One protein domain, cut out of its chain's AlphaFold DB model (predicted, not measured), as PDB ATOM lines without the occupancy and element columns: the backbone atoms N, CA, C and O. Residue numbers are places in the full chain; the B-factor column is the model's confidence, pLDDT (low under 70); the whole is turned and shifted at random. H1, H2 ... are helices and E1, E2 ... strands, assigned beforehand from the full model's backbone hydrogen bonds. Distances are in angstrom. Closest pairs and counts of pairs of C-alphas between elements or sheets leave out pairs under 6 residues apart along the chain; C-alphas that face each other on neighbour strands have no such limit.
ATOM      1  N   GLU A   3      87.865  11.172  37.621       91.88
ATOM      2  CA  GLU A   3      87.248  10.141  36.784       91.88
ATOM      3  C   GLU A   3      87.404   8.768  37.432       91.88
ATOM      4  O   GLU A   3      88.432   8.486  38.051       91.88
ATOM      5  N   ARG A   4      86.389   7.919  37.280       92.06
ATOM      6  CA  ARG A   4      86.436   6.516  37.681       92.06
ATOM      7  C   ARG A   4      85.985   5.623  36.531       92.06
ATOM      8  O   ARG A   4      84.983   5.917  35.879       92.06
ATOM      9  N   TYR A   5      86.735   4.552  36.310       92.12
ATOM     10  CA  TYR A   5      86.512   3.580  35.244       92.12
ATOM     11  C   TYR A   5      85.998   2.242  35.795       92.12
ATOM     12  O   TYR A   5      85.816   2.072  37.005       92.12
ATOM     13  N   LYS A   6      85.773   1.283  34.889       80.19
ATOM     14  CA  LYS A   6      85.528  -0.121  35.233       80.19
ATOM     15  C   LYS A   6      86.731  -0.633  36.048       80.19
ATOM     16  O   LYS A   6      87.851  -0.254  35.744       80.19
ATOM     17  N   GLU A   7      86.496  -1.433  37.091       84.25
ATOM     18  CA  GLU A   7      87.538  -1.908  38.039       84.25
ATOM     19  C   GLU A   7      88.035  -0.852  39.049       84.25
ATOM     20  O   GLU A   7      89.108  -0.976  39.629       84.25
ATOM     21  N   ASP A   8      87.230   0.189  39.304       89.88
ATOM     22  CA  ASP A   8      87.499   1.221  40.321       89.88
ATOM     23  C   ASP A   8      88.811   2.006  40.115       89.88
ATOM     24  O   ASP A   8      89.281   2.699  41.025       89.88
ATOM     25  N   ILE A   9      89.360   1.990  38.895       94.75
ATOM     26  CA  ILE A   9      90.522   2.795  38.510       94.75
ATOM     27  C   ILE A   9      90.146   4.274  38.603       94.75
ATOM     28  O   ILE A   9      89.186   4.726  37.973       94.75
ATOM     29  N   LYS A  10      90.896   5.038  39.403       95.25
ATOM     30  CA  LYS A  10      90.635   6.454  39.693       95.25
ATOM     31  C   LYS A  10      91.701   7.336  39.067       95.25
ATOM     32  O   LYS A  10      92.887   7.130  39.288       95.25
ATOM     33  N   VAL A  11      91.266   8.377  38.365       95.19
ATOM     34  CA  VAL A  11      92.154   9.346  37.714       95.19
ATOM     35  C   VAL A  11      91.827  10.746  38.205       95.19
ATOM     36  O   VAL A  11      90.706  11.229  38.034       95.19
ATOM     37  N   GLN A  12      92.816  11.416  38.793       93.44
ATOM     38  CA  GLN A  12      92.704  12.813  39.203       93.44
ATOM     39  C   GLN A  12      93.374  13.732  38.181       93.44
ATOM     40  O   GLN A  12      94.522  13.528  37.784       93.44
ATOM     41  N   TYR A  13      92.661  14.767  37.751       91.56
ATOM     42  CA  TYR A  13      93.178  15.748  36.797       91.56
ATOM     43  C   TYR A  13      92.549  17.125  36.998       91.56
ATOM     44  O   TYR A  13      91.464  17.255  37.572       91.56
ATOM     45  N   GLU A  14      93.217  18.153  36.485       89.62
ATOM     46  CA  GLU A  14      92.770  19.538  36.598       89.62
ATOM     47  C   GLU A  14      91.906  19.972  35.417       89.62
ATOM     48  O   GLU A  14      91.976  19.414  34.319       89.62
ATOM     49  N   LYS A  15      91.070  20.997  35.624       85.25
ATOM     50  CA  LYS A  15      90.238  21.557  34.540       85.25
ATOM     51  C   LYS A  15      91.051  22.144  33.408       85.25
ATOM     52  O   LYS A  15      90.633  22.021  32.258       85.25
ATOM     53  N   GLU A  16      92.216  22.664  33.750       90.00
ATOM     54  CA  GLU A  16      93.145  23.292  32.825       90.00
ATOM     55  C   GLU A  16      94.078  22.273  32.145       90.00
ATOM     56  O   GLU A  16      94.783  22.624  31.205       90.00
ATOM     57  N   ASP A  17      94.091  20.999  32.576       92.38
ATOM     58  CA  ASP A  17      94.929  19.980  31.933       92.38
ATOM     59  C   ASP A  17      94.501  19.807  30.466       92.38
ATOM     60  O   ASP A  17      93.308  19.653  30.176       92.38
ATOM     61  N   SER A  18      95.469  19.766  29.544       94.69
ATOM     62  CA  SER A  18      95.210  19.483  28.129       94.69
ATOM     63  C   SER A  18      94.595  18.094  27.932       94.69
ATOM     64  O   SER A  18      94.668  17.217  28.804       94.69
ATOM     65  N   LYS A  19      93.978  17.861  26.769       91.94
ATOM     66  CA  LYS A  19      93.386  16.554  26.445       91.94
ATOM     67  C   LYS A  19      94.449  15.450  26.470       91.94
ATOM     68  O   LYS A  19      94.184  14.362  26.979       91.94
ATOM     69  N   GLU A  20      95.642  15.755  25.978       94.50
ATOM     70  CA  GLU A  20      96.812  14.880  25.945       94.50
ATOM     71  C   GLU A  20      97.253  14.514  27.362       94.50
ATOM     72  O   GLU A  20      97.348  13.333  27.683       94.50
ATOM     73  N   LYS A  21      97.406  15.507  28.247       95.69
ATOM     74  CA  LYS A  21      97.816  15.281  29.640       95.69
ATOM     75  C   LYS A  21      96.797  14.448  30.416       95.69
ATOM     76  O   LYS A  21      97.170  13.586  31.207       95.69
ATOM     77  N   ARG A  22      95.498  14.652  30.172       94.56
ATOM     78  CA  ARG A  22      94.449  13.800  30.759       94.56
ATOM     79  C   ARG A  22      94.549  12.367  30.252       94.56
ATOM     80  O   ARG A  22      94.433  11.449  31.048       94.56
ATOM     81  N   ASN A  23      94.764  12.167  28.951       95.50
ATOM     82  CA  ASN A  23      94.951  10.828  28.387       95.50
ATOM     83  C   ASN A  23      96.187  10.130  28.959       95.50
ATOM     84  O   ASN A  23      96.082   8.971  29.340       95.50
ATOM     85  N   GLN A  24      97.306  10.837  29.103       96.56
ATOM     86  CA  GLN A  24      98.500  10.299  29.753       96.56
ATOM     87  C   GLN A  24      98.189   9.796  31.171       96.56
ATOM     88  O   GLN A  24      98.378   8.617  31.445       96.56
ATOM     89  N   LYS A  25      97.594  10.643  32.022       96.75
ATOM     90  CA  LYS A  25      97.206  10.263  33.392       96.75
ATOM     91  C   LYS A  25      96.260   9.058  33.444       96.75
ATOM     92  O   LYS A  25      96.308   8.273  34.386       96.75
ATOM     93  N   ARG A  26      95.371   8.913  32.454       96.00
ATOM     94  CA  ARG A  26      94.482   7.744  32.342       96.00
ATOM     95  C   ARG A  26      95.268   6.477  32.048       96.00
ATOM     96  O   ARG A  26      95.025   5.471  32.700       96.00
ATOM     97  N   ASN A  27      96.187   6.530  31.085       96.31
ATOM     98  CA  ASN A  27      97.015   5.381  30.728       96.31
ATOM     99  C   ASN A  27      97.903   4.960  31.898       96.31
ATOM    100  O   ASN A  27      97.905   3.783  32.231       96.31
ATOM    101  N   GLU A  28      98.543   5.916  32.572       96.69
ATOM    102  CA  GLU A  28      99.350   5.658  33.772       96.69
ATOM    103  C   GLU A  28      98.524   4.972  34.870       96.69
ATOM    104  O   GLU A  28      98.939   3.954  35.410       96.69
ATOM    105  N   ALA A  29      97.316   5.468  35.159       96.75
ATOM    106  CA  ALA A  29      96.454   4.858  36.172       96.75
ATOM    107  C   ALA A  29      95.974   3.448  35.792       96.75
ATOM    108  O   ALA A  29      95.826   2.597  36.668       96.75
ATOM    109  N   ILE A  30      95.718   3.196  34.504       96.19
ATOM    110  CA  ILE A  30      95.352   1.862  34.010       96.19
ATOM    111  C   ILE A  30      96.543   0.917  34.145       96.19
ATOM    112  O   ILE A  30      96.403  -0.164  34.705       96.19
ATOM    113  N   GLU A  31      97.716   1.319  33.661       95.19
ATOM    114  CA  GLU A  31      98.927   0.506  33.750       95.19
ATOM    115  C   GLU A  31      99.268   0.170  35.200       95.19
ATOM    116  O   GLU A  31      99.535  -0.990  35.503       95.19
ATOM    117  N   GLU A  32      99.185   1.149  36.102       95.19
ATOM    118  CA  GLU A  32      99.467   0.942  37.519       95.19
ATOM    119  C   GLU A  32      98.461  -0.004  38.179       95.19
ATOM    120  O   GLU A  32      98.858  -0.911  38.910       95.19
ATOM    121  N   HIS A  33      97.171   0.119  37.849       95.44
ATOM    122  CA  HIS A  33      96.163  -0.824  38.325       95.44
ATOM    123  C   HIS A  33      96.520  -2.267  37.948       95.44
ATOM    124  O   HIS A  33      96.536  -3.140  38.816       95.44
ATOM    125  N   PHE A  34      96.854  -2.515  36.679       94.00
ATOM    126  CA  PHE A  34      97.230  -3.854  36.230       94.00
ATOM    127  C   PHE A  34      98.595  -4.292  36.774       94.00
ATOM    128  O   PHE A  34      98.781  -5.479  37.003       94.00
ATOM    129  N   ASN A  35      99.529  -3.384  37.056       91.88
ATOM    130  CA  ASN A  35     100.778  -3.754  37.728       91.88
ATOM    131  C   ASN A  35     100.529  -4.314  39.136       91.88
ATOM    132  O   ASN A  35     101.197  -5.266  39.537       91.88
ATOM    133  N   ASP A  36      99.566  -3.754  39.868       90.31
ATOM    134  CA  ASP A  36      99.275  -4.150  41.250       90.31
ATOM    135  C   ASP A  36      98.312  -5.334  41.369       90.31
ATOM    136  O   ASP A  36      98.416  -6.124  42.306       90.31
ATOM    137  N   HIS A  37      97.367  -5.461  40.436       90.88
ATOM    138  CA  HIS A  37      96.248  -6.397  40.572       90.88
ATOM    139  C   HIS A  37      96.301  -7.563  39.582       90.88
ATOM    140  O   HIS A  37      95.587  -8.550  39.770       90.88
ATOM    141  N   GLN A 115      83.039   1.022  28.356       93.06
ATOM    142  CA  GLN A 115      83.078   1.320  29.783       93.06
ATOM    143  C   GLN A 115      82.100   2.437  30.121       93.06
ATOM    144  O   GLN A 115      82.001   3.429  29.398       93.06
ATOM    145  N   VAL A 116      81.406   2.295  31.250       94.38
ATOM    146  CA  VAL A 116      80.704   3.415  31.880       94.38
ATOM    147  C   VAL A 116      81.717   4.164  32.736       94.38
ATOM    148  O   VAL A 116      82.314   3.581  33.637       94.38
ATOM    149  N   ILE A 117      81.919   5.444  32.441       94.75
ATOM    150  CA  ILE A 117      82.909   6.290  33.102       94.75
ATOM    151  C   ILE A 117      82.170   7.320  33.941       94.75
ATOM    152  O   ILE A 117      81.359   8.097  33.429       94.75
ATOM    153  N   GLU A 118      82.464   7.325  35.235       94.31
ATOM    154  CA  GLU A 118      81.985   8.327  36.178       94.31
ATOM    155  C   GLU A 118      82.935   9.525  36.159       94.31
ATOM    156  O   GLU A 118      84.148   9.374  36.295       94.31
ATOM    157  N   ARG A 119      82.388  10.733  36.032       91.94
ATOM    158  CA  ARG A 119      83.128  11.993  36.094       91.94
ATOM    159  C   ARG A 119      82.537  12.879  37.182       91.94
ATOM    160  O   ARG A 119      81.367  13.251  37.118       91.94
ATOM    161  N   LYS A 120      83.365  13.261  38.154       91.00
ATOM    162  CA  LYS A 120      83.026  14.236  39.196       91.00
ATOM    163  C   LYS A 120      83.724  15.557  38.938       91.00
ATOM    164  O   LYS A 120      84.960  15.646  38.935       91.00
ATOM    165  N   GLU A 121      82.916  16.595  38.765       83.25
ATOM    166  CA  GLU A 121      83.401  17.969  38.764       83.25
ATOM    167  C   GLU A 121      83.548  18.498  40.197       83.25
ATOM    168  O   GLU A 121      82.873  18.046  41.124       83.25
ATOM    169  N   SER A 122      84.425  19.488  40.384       69.56
ATOM    170  CA  SER A 122      84.691  20.119  41.687       69.56
ATOM    171  C   SER A 122      83.429  20.724  42.334       69.56
ATOM    172  O   SER A 122      83.376  20.906  43.544       69.56
ATOM    173  N   SER A 123      82.384  20.975  41.536       62.97
ATOM    174  CA  SER A 123      81.061  21.480  41.927       62.97
ATOM    175  C   SER A 123      80.086  20.403  42.448       62.97
ATOM    176  O   SER A 123      78.891  20.666  42.555       62.97
ATOM    177  N   LYS A 124      80.568  19.189  42.765       64.44
ATOM    178  CA  LYS A 124      79.797  18.007  43.224       64.44
ATOM    179  C   LYS A 124      78.831  17.387  42.204       64.44
ATOM    180  O   LYS A 124      78.230  16.358  42.509       64.44
ATOM    181  N   LYS A 125      78.694  17.937  40.994       81.31
ATOM    182  CA  LYS A 125      77.905  17.288  39.938       81.31
ATOM    183  C   LYS A 125      78.648  16.052  39.433       81.31
ATOM    184  O   LYS A 125      79.795  16.138  38.991       81.31
ATOM    185  N   THR A 126      77.983  14.905  39.545       89.94
ATOM    186  CA  THR A 126      78.461  13.626  39.018       89.94
ATOM    187  C   THR A 126      77.746  13.365  37.701       89.94
ATOM    188  O   THR A 126      76.526  13.491  37.628       89.94
ATOM    189  N   ALA A 127      78.507  13.042  36.664       92.00
ATOM    190  CA  ALA A 127      77.986  12.704  35.350       92.00
ATOM    191  C   ALA A 127      78.622  11.404  34.861       92.00
ATOM    192  O   ALA A 127      79.791  11.134  35.131       92.00
ATOM    193  N   TYR A 128      77.864  10.628  34.101       94.38
ATOM    194  CA  TYR A 128      78.274   9.339  33.560       94.38
ATOM    195  C   TYR A 128      78.216   9.364  32.037       94.38
ATOM    196  O   TYR A 128      77.374  10.048  31.456       94.38
ATOM    197  N   PHE A 129      79.095   8.625  31.374       94.69
ATOM    198  CA  PHE A 129      79.048   8.434  29.924       94.69
ATOM    199  C   PHE A 129      79.653   7.087  29.536       94.69
ATOM    200  O   PHE A 129      80.413   6.502  30.303       94.69
ATOM    201  N   ILE A 130      79.334   6.610  28.337       94.62
ATOM    202  CA  ILE A 130      79.975   5.445  27.735       94.62
ATOM    203  C   ILE A 130      81.194   5.918  26.953       94.62
ATOM    204  O   ILE A 130      81.096   6.831  26.122       94.62
ATOM    205  N   GLY A 131      82.335   5.291  27.202       94.00
ATOM    206  CA  GLY A 131      83.559   5.506  26.449       94.00
ATOM    207  C   GLY A 131      84.272   4.204  26.120       94.00
ATOM    208  O   GLY A 131      83.956   3.147  26.662       94.00
ATOM    209  N   THR A 132      85.232   4.312  25.216       94.56
ATOM    210  CA  THR A 132      86.225   3.281  24.897       94.56
ATOM    211  C   THR A 132      87.565   3.972  24.707       94.56
ATOM    212  O   THR A 132      87.609   5.190  24.503       94.56
ATOM    213  N   PHE A 133      88.654   3.219  24.745       93.50
ATOM    214  CA  PHE A 133      89.937   3.736  24.306       93.50
ATOM    215  C   PHE A 133      90.148   3.389  22.839       93.50
ATOM    216  O   PHE A 133      89.858   2.275  22.404       93.50
ATOM    217  N   ASP A 134      90.617   4.379  22.093       90.25
ATOM    218  CA  ASP A 134      91.230   4.191  20.788       90.25
ATOM    219  C   ASP A 134      92.723   4.450  20.971       90.25
ATOM    220  O   ASP A 134      93.123   5.558  21.353       90.25
ATOM    221  N   GLU A 135      93.517   3.389  20.842       85.75
ATOM    222  CA  GLU A 135      94.908   3.323  21.293       85.75
ATOM    223  C   GLU A 135      95.046   3.787  22.760       85.75
ATOM    224  O   GLU A 135      94.743   3.065  23.708       85.75
ATOM    225  N   ASN A 136      95.463   5.037  22.951       89.75
ATOM    226  CA  ASN A 136      95.742   5.667  24.237       89.75
ATOM    227  C   ASN A 136      94.861   6.896  24.494       89.75
ATOM    228  O   ASN A 136      95.128   7.685  25.405       89.75
ATOM    229  N   LYS A 137      93.819   7.091  23.680       94.25
ATOM    230  CA  LYS A 137      92.930   8.250  23.735       94.25
ATOM    231  C   LYS A 137      91.532   7.810  24.128       94.25
ATOM    232  O   LYS A 137      90.924   6.959  23.485       94.25
ATOM    233  N   LEU A 138      90.988   8.449  25.161       94.50
ATOM    234  CA  LEU A 138      89.605   8.216  25.545       94.50
ATOM    235  C   LEU A 138      88.653   8.809  24.495       94.50
ATOM    236  O   LEU A 138      88.634  10.027  24.276       94.50
ATOM    237  N   LEU A 139      87.826   7.951  23.906       94.00
ATOM    238  CA  LEU A 139      86.748   8.308  22.996       94.00
ATOM    239  C   LEU A 139      85.406   8.212  23.727       94.00
ATOM    240  O   LEU A 139      85.009   7.154  24.212       94.00
ATOM    241  N   ARG A 140      84.684   9.332  23.798       94.12
ATOM    242  CA  ARG A 140      83.327   9.378  24.352       94.12
ATOM    243  C   ARG A 140      82.321   8.978  23.275       94.12
ATOM    244  O   ARG A 140      82.266   9.620  22.231       94.12
ATOM    245  N   LEU A 141      81.492   7.983  23.575       92.12
ATOM    246  CA  LEU A 141      80.514   7.396  22.654       92.12
ATOM    247  C   LEU A 141      79.060   7.724  23.008       92.12
ATOM    248  O   LEU A 141      78.164   7.455  22.214       92.12
ATOM    249  N   SER A 142      78.805   8.305  24.184       92.12
ATOM    250  CA  SER A 142      77.470   8.768  24.575       92.12
ATOM    251  C   SER A 142      77.482  10.198  25.125       92.12
ATOM    252  O   SER A 142      78.511  10.671  25.620       92.12
ATOM    253  N   PRO A 143      76.327  10.889  25.119       91.19
ATOM    254  CA  PRO A 143      76.114  12.071  25.948       91.19
ATOM    255  C   PRO A 143      76.294  11.766  27.442       91.19
ATOM    256  O   PRO A 143      76.249  10.603  27.860       91.19
ATOM    257  N   TYR A 144      76.465  12.822  28.240       92.12
ATOM    258  CA  TYR A 144      76.463  12.719  29.698       92.12
ATOM    259  C   TYR A 144      75.067  12.380  30.228       92.12
ATOM    260  O   TYR A 144      74.068  12.899  29.731       92.12
ATOM    261  N   GLN A 145      75.011  11.544  31.262       90.62
ATOM    262  CA  GLN A 145      73.793  11.170  31.976       90.62
ATOM    263  C   GLN A 145      74.000  11.238  33.492       90.62
ATOM    264  O   GLN A 145      75.120  11.122  33.976       90.62
ATOM    265  N   GLU A 146      72.912  11.394  34.245       88.06
ATOM    266  CA  GLU A 146      72.946  11.440  35.717       88.06
ATOM    267  C   GLU A 146      72.902  10.050  36.370       88.06
ATOM    268  O   GLU A 146      73.291   9.904  37.524       88.06
ATOM    269  N   ARG A 147      72.434   9.020  35.651       87.19
ATOM    270  CA  ARG A 147      72.251   7.663  36.188       87.19
ATOM    271  C   ARG A 147      73.199   6.658  35.540       87.19
ATOM    272  O   ARG A 147      73.166   6.480  34.325       87.19
ATOM    273  N   MET A 148      73.972   5.955  36.367       89.69
ATOM    274  CA  MET A 148      74.910   4.917  35.928       89.69
ATOM    275  C   MET A 148      74.200   3.659  35.406       89.69
ATOM    276  O   MET A 148      74.602   3.125  34.377       89.69
ATOM    277  N   ASP A 149      73.131   3.215  36.079       89.12
ATOM    278  CA  ASP A 149      72.488   1.909  35.833       89.12
ATOM    279  C   ASP A 149      72.059   1.729  34.373       89.12
ATOM    280  O   ASP A 149      72.347   0.710  33.751       89.12
ATOM    281  N   LYS A 150      71.452   2.773  33.793       87.75
ATOM    282  CA  LYS A 150      70.995   2.759  32.397       87.75
ATOM    283  C   LYS A 150      72.150   2.568  31.416       87.75
ATOM    284  O   LYS A 150      72.021   1.847  30.435       87.75
ATOM    285  N   LEU A 151      73.287   3.218  31.669       90.31
ATOM    286  CA  LEU A 151      74.470   3.064  30.825       90.31
ATOM    287  C   LEU A 151      75.114   1.687  31.015       90.31
ATOM    288  O   LEU A 151      75.621   1.121  30.050       90.31
ATOM    289  N   ALA A 152      75.074   1.139  32.233       89.81
ATOM    290  CA  ALA A 152      75.622  -0.178  32.534       89.81
ATOM    291  C   ALA A 152      74.859  -1.296  31.808       89.81
ATOM    292  O   ALA A 152      75.493  -2.196  31.258       89.81
ATOM    293  N   GLU A 153      73.528  -1.210  31.740       89.75
ATOM    294  CA  GLU A 153      72.698  -2.137  30.957       89.75
ATOM    295  C   GLU A 153      73.051  -2.085  29.465       89.75
ATOM    296  O   GLU A 153      73.342  -3.124  28.873       89.75
ATOM    297  N   ILE A 154      73.146  -0.881  28.886       89.75
ATOM    298  CA  ILE A 154      73.516  -0.688  27.472       89.75
ATOM    299  C   ILE A 154      74.904  -1.268  27.172       89.75
ATOM    300  O   ILE A 154      75.098  -1.937  26.156       89.75
ATOM    301  N   VAL A 155      75.891  -0.999  28.033       91.25
ATOM    302  CA  VAL A 155      77.253  -1.533  27.867       91.25
ATOM    303  C   VAL A 155      77.244  -3.056  27.939       91.25
ATOM    304  O   VAL A 155      77.873  -3.707  27.107       91.25
ATOM    305  N   LYS A 156      76.508  -3.632  28.895       90.38
ATOM    306  CA  LYS A 156      76.416  -5.082  29.071       90.38
ATOM    307  C   LYS A 156      75.811  -5.763  27.844       90.38
ATOM    308  O   LYS A 156      76.377  -6.746  27.377       90.38
ATOM    309  N   GLU A 157      74.710  -5.237  27.315       89.44
ATOM    310  CA  GLU A 157      74.048  -5.777  26.123       89.44
ATOM    311  C   GLU A 157      74.967  -5.713  24.892       89.44
ATOM    312  O   GLU A 157      75.163  -6.714  24.201       89.44
ATOM    313  N   LYS A 158      75.625  -4.569  24.664       88.12
ATOM    314  CA  LYS A 158      76.544  -4.397  23.527       88.12
ATOM    315  C   LYS A 158      77.772  -5.301  23.598       88.12
ATOM    316  O   LYS A 158      78.182  -5.850  22.578       88.12
ATOM    317  N   GLU A 159      78.368  -5.461  24.775       86.56
ATOM    318  CA  GLU A 159      79.517  -6.356  24.952       86.56
ATOM    319  C   GLU A 159      79.113  -7.832  24.806       86.56
ATOM    320  O   GLU A 159      79.862  -8.622  24.231       86.56
ATOM    321  N   GLN A 160      77.909  -8.215  25.246       86.06
ATOM    322  CA  GLN A 160      77.382  -9.561  24.995       86.06
ATOM    323  C   GLN A 160      77.196  -9.834  23.502       86.06
ATOM    324  O   GLN A 160      77.606 -10.898  23.035       86.06
ATOM    325  N   GLN A 161      76.650  -8.876  22.751       84.75
ATOM    326  CA  GLN A 161      76.497  -9.016  21.305       84.75
ATOM    327  C   GLN A 161      77.856  -9.164  20.608       84.75
ATOM    328  O   GLN A 161      78.053 -10.110  19.849       84.75
ATOM    329  N   ARG A 162      78.837  -8.323  20.959       81.12
ATOM    330  CA  ARG A 162      80.213  -8.423  20.438       81.12
ATOM    331  C   ARG A 162      80.820  -9.807  20.654       81.12
ATOM    332  O   ARG A 162      81.406 -10.373  19.739       81.12
ATOM    333  N   LEU A 163      80.651 -10.384  21.845       78.44
ATOM    334  CA  LEU A 163      81.153 -11.727  22.148       78.44
ATOM    335  C   LEU A 163      80.479 -12.819  21.306       78.44
ATOM    336  O   LEU A 163      81.124 -13.820  20.979       78.44
ATOM    337  N   ILE A 164      79.193 -12.665  20.985       79.06
ATOM    338  CA  ILE A 164      78.470 -13.586  20.102       79.06
ATOM    339  C   ILE A 164      79.026 -13.478  18.682       79.06
ATOM    340  O   ILE A 164      79.368 -14.507  18.096       79.06
ATOM    341  N   ASP A 165      79.194 -12.259  18.174       74.56
ATOM    342  CA  ASP A 165      79.662 -11.999  16.812       74.56
ATOM    343  C   ASP A 165      81.093 -12.532  16.607       74.56
ATOM    344  O   ASP A 165      81.335 -13.335  15.704       74.56
ATOM    345  N   THR A 166      82.023 -12.243  17.528       71.00
ATOM    346  CA  THR A 166      83.403 -12.766  17.462       71.00
ATOM    347  C   THR A 166      83.451 -14.300  17.514       71.00
ATOM    348  O   THR A 166      84.275 -14.938  16.853       71.00
ATOM    349  N   ARG A 167      82.555 -14.942  18.281       68.31
ATOM    350  CA  ARG A 167      82.449 -16.413  18.315       68.31
ATOM    351  C   ARG A 167      81.923 -16.987  17.002       68.31
ATOM    352  O   ARG A 167      82.301 -18.104  16.650       68.31
ATOM    353  N   GLN A 168      81.042 -16.276  16.302       61.97
ATOM    354  CA  GLN A 168      80.527 -16.704  15.002       61.97
ATOM    355  C   GLN A 168      81.590 -16.559  13.906       61.97
ATOM    356  O   GLN A 168      81.798 -17.503  13.142       61.97
ATOM    357  N   GLU A 169      82.340 -15.458  13.896       60.19
ATOM    358  CA  GLU A 169      83.454 -15.234  12.963       60.19
ATOM    359  C   GLU A 169      84.568 -16.285  13.124       60.19
ATOM    360  O   GLU A 169      85.023 -16.873  12.140       60.19
ATOM    361  N   GLY A 170      84.953 -16.618  14.363       57.41
ATOM    362  CA  GLY A 170      85.950 -17.665  14.628       57.41
ATOM    363  C   GLY A 170      85.510 -19.068  14.178       57.41
ATOM    364  O   GLY A 170      86.325 -19.862  13.704       57.41
ATOM    365  N   LYS A 171      84.206 -19.379  14.262       56.50
ATOM    366  CA  LYS A 171      83.643 -20.637  13.738       56.50
ATOM    367  C   LYS A 171      83.649 -20.675  12.210       56.50
ATOM    368  O   LYS A 171      83.959 -21.719  11.640       56.50
ATOM    369  N   GLN A 172      83.350 -19.558  11.549       54.66
ATOM    370  CA  GLN A 172      83.408 -19.471  10.089       54.66
ATOM    371  C   GLN A 172      84.845 -19.632   9.573       54.66
ATOM    372  O   GLN A 172      85.070 -20.433   8.669       54.66
ATOM    373  N   GLN A 173      85.835 -18.981  10.192       51.31
ATOM    374  CA  GLN A 173      87.242 -19.127   9.792       51.31
ATOM    375  C   GLN A 173      87.781 -20.557   9.972       51.31
ATOM    376  O   GLN A 173      88.503 -21.053   9.104       51.31
ATOM    377  N   ASN A 174      87.407 -21.250  11.053       52.97
ATOM    378  CA  ASN A 174      87.794 -22.651  11.256       52.97
ATOM    379  C   ASN A 174      87.121 -23.598  10.249       52.97
ATOM    380  O   ASN A 174      87.770 -24.527   9.768       52.97
ATOM    381  N   ASN A 175      85.867 -23.338   9.864       49.34
ATOM    382  CA  ASN A 175      85.198 -24.098   8.803       49.34
ATOM    383  C   ASN A 175      85.863 -23.893   7.434       49.34
ATOM    384  O   ASN A 175      86.072 -24.867   6.717       49.34
ATOM    385  N   VAL A 176      86.262 -22.665   7.081       54.59
ATOM    386  CA  VAL A 176      86.966 -22.398   5.810       54.59
ATOM    387  C   VAL A 176      88.342 -23.075   5.778       54.59
ATOM    388  O   VAL A 176      88.699 -23.679   4.766       54.59
ATOM    389  N   LYS A 177      89.100 -23.052   6.887       51.38
ATOM    390  CA  LYS A 177      90.388 -23.765   6.982       51.38
ATOM    391  C   LYS A 177      90.229 -25.281   6.862       51.38
ATOM    392  O   LYS A 177      91.006 -25.900   6.140       51.38
ATOM    393  N   ASN A 178      89.215 -25.867   7.503       48.34
ATOM    394  CA  ASN A 178      88.940 -27.301   7.385       48.34
ATOM    395  C   ASN A 178      88.530 -27.702   5.960       48.34
ATOM    396  O   ASN A 178      89.014 -28.714   5.466       48.34
ATOM    397  N   ILE A 179      87.719 -26.898   5.263       53.31
ATOM    398  CA  ILE A 179      87.357 -27.166   3.859       53.31
ATOM    399  C   ILE A 179      88.592 -27.083   2.945       53.31
ATOM    400  O   ILE A 179      88.759 -27.924   2.064       53.31
ATOM    401  N   GLY A 180      89.488 -26.115   3.168       45.88
ATOM    402  CA  GLY A 180      90.739 -26.003   2.408       45.88
ATOM    403  C   GLY A 180      91.712 -27.168   2.639       45.88
ATOM    404  O   GLY A 180      92.417 -27.568   1.717       45.88
ATOM    405  N   LEU A 181      91.732 -27.736   3.849       52.16
ATOM    406  CA  LEU A 181      92.535 -28.916   4.201       52.16
ATOM    407  C   LEU A 181      91.983 -30.218   3.605       52.16
ATOM    408  O   LEU A 181      92.770 -31.086   3.243       52.16
ATOM    409  N   ILE A 182      90.658 -30.347   3.490       53.00
ATOM    410  CA  ILE A 182      90.014 -31.510   2.860       53.00
ATOM    411  C   ILE A 182      90.300 -31.517   1.354       53.00
ATOM    412  O   ILE A 182      90.778 -32.521   0.838       53.00
ATOM    413  N   ARG A 183      90.143 -30.375   0.670       50.00
ATOM    414  CA  ARG A 183      90.423 -30.275  -0.776       50.00
ATOM    415  C   ARG A 183      91.884 -30.540  -1.137       50.00
ATOM    416  O   ARG A 183      92.147 -31.185  -2.138       50.00
ATOM    417  N   LYS A 184      92.835 -30.109  -0.301       51.78
ATOM    418  CA  LYS A 184      94.260 -30.408  -0.520       51.78
ATOM    419  C   LYS A 184      94.608 -31.894  -0.397       51.78
ATOM    420  O   LYS A 184      95.584 -32.312  -0.995       51.78
TER     421      LYS A 184
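AT A GLANCE: This is residues 3 to 37 and 115 to 184 of the 189 residues of an uncharacterized protein of Enterococcus mundtii (UniProt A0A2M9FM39). A small body built round a strongly twisted three-stranded sheet has one very long helix, H2, which covers E2 and E3 with its first turns and then sticks out as an arm, residues 160 to 184. H1 packs on the short strand E1 and grazes the sheet near E4. The printed part has 105 residues, with two named helices and four named strands in the order E1, H1, E2, E3, E4, H2, a mixed class; the sheet E2, E3, E4 is antiparallel. The whole is only just loose, close to extended, with a radius of gyration of the C-alphas of 19.1 A and spans of 67 by 29 by 25 A, the arm making the length.

HOW THE PARTS SIT: E2, residues 115 to 120, E3, residues 126 to 134, and E4, residues 137 to 140, form a meander, each strand the antiparallel neighbour of the one before. E2 and E3 are a hairpin, with N 117 and O 129 at 2.8 A; E3 and E4 are another, with N 139 and O 132 at 2.8 A. E3 bends by 56 degrees at residue 130, and its pairing is staggered: residues 126 to 131 pair with E2, 131 to 134 with E4. H2, residues 148 to 184, makes two layers with the sheet, a helix on one face of it. It lies over E2 and E3 at a height over the sheet of 7.5 A, along the strands, at 2 degrees to E3 on the local plane; the closest C-alphas of H2 and E3 are those of Met 148 and Tyr 128, 6.0 A apart. H1, residues 19 to 37, only grazes the sheet, with its residues 19 to 27; its C-alpha closest to E4 is that of Asn 23, 5.7 A from that of Lys 137. E1, residues 10 to 12, pairs with no named strand; the closest C-alphas of E1 and H1 are those of Val 11 and Arg 26, 6.1 A apart. H1 and H2 are apart. In H1 and H2 every O i to N i+4 pair is within hydrogen-bond range.

IN THESE COORDINATES: E3 measures 24.2 A from first to last C-alpha, E2 16.0 A, H1 27.1 A and H2 54.3 A. E1 begins at C-alpha 10 (90.635, 6.454, 39.693), and H2 ends at C-alpha 184 (94.260, -30.408, -0.520).

THE WHOLE: The C-alphas of Ser 123 and Lys 184, the two farthest apart, are 68.3 A apart. Residues 38 to 114 are not printed, and C-alphas 37 and 115 are 18.7 A apart across the cut. Of the links that are printed whole, none is long. The mean pLDDT of the printed part is 83.8; residues 122 to 124 and 167 to 184 are under 70.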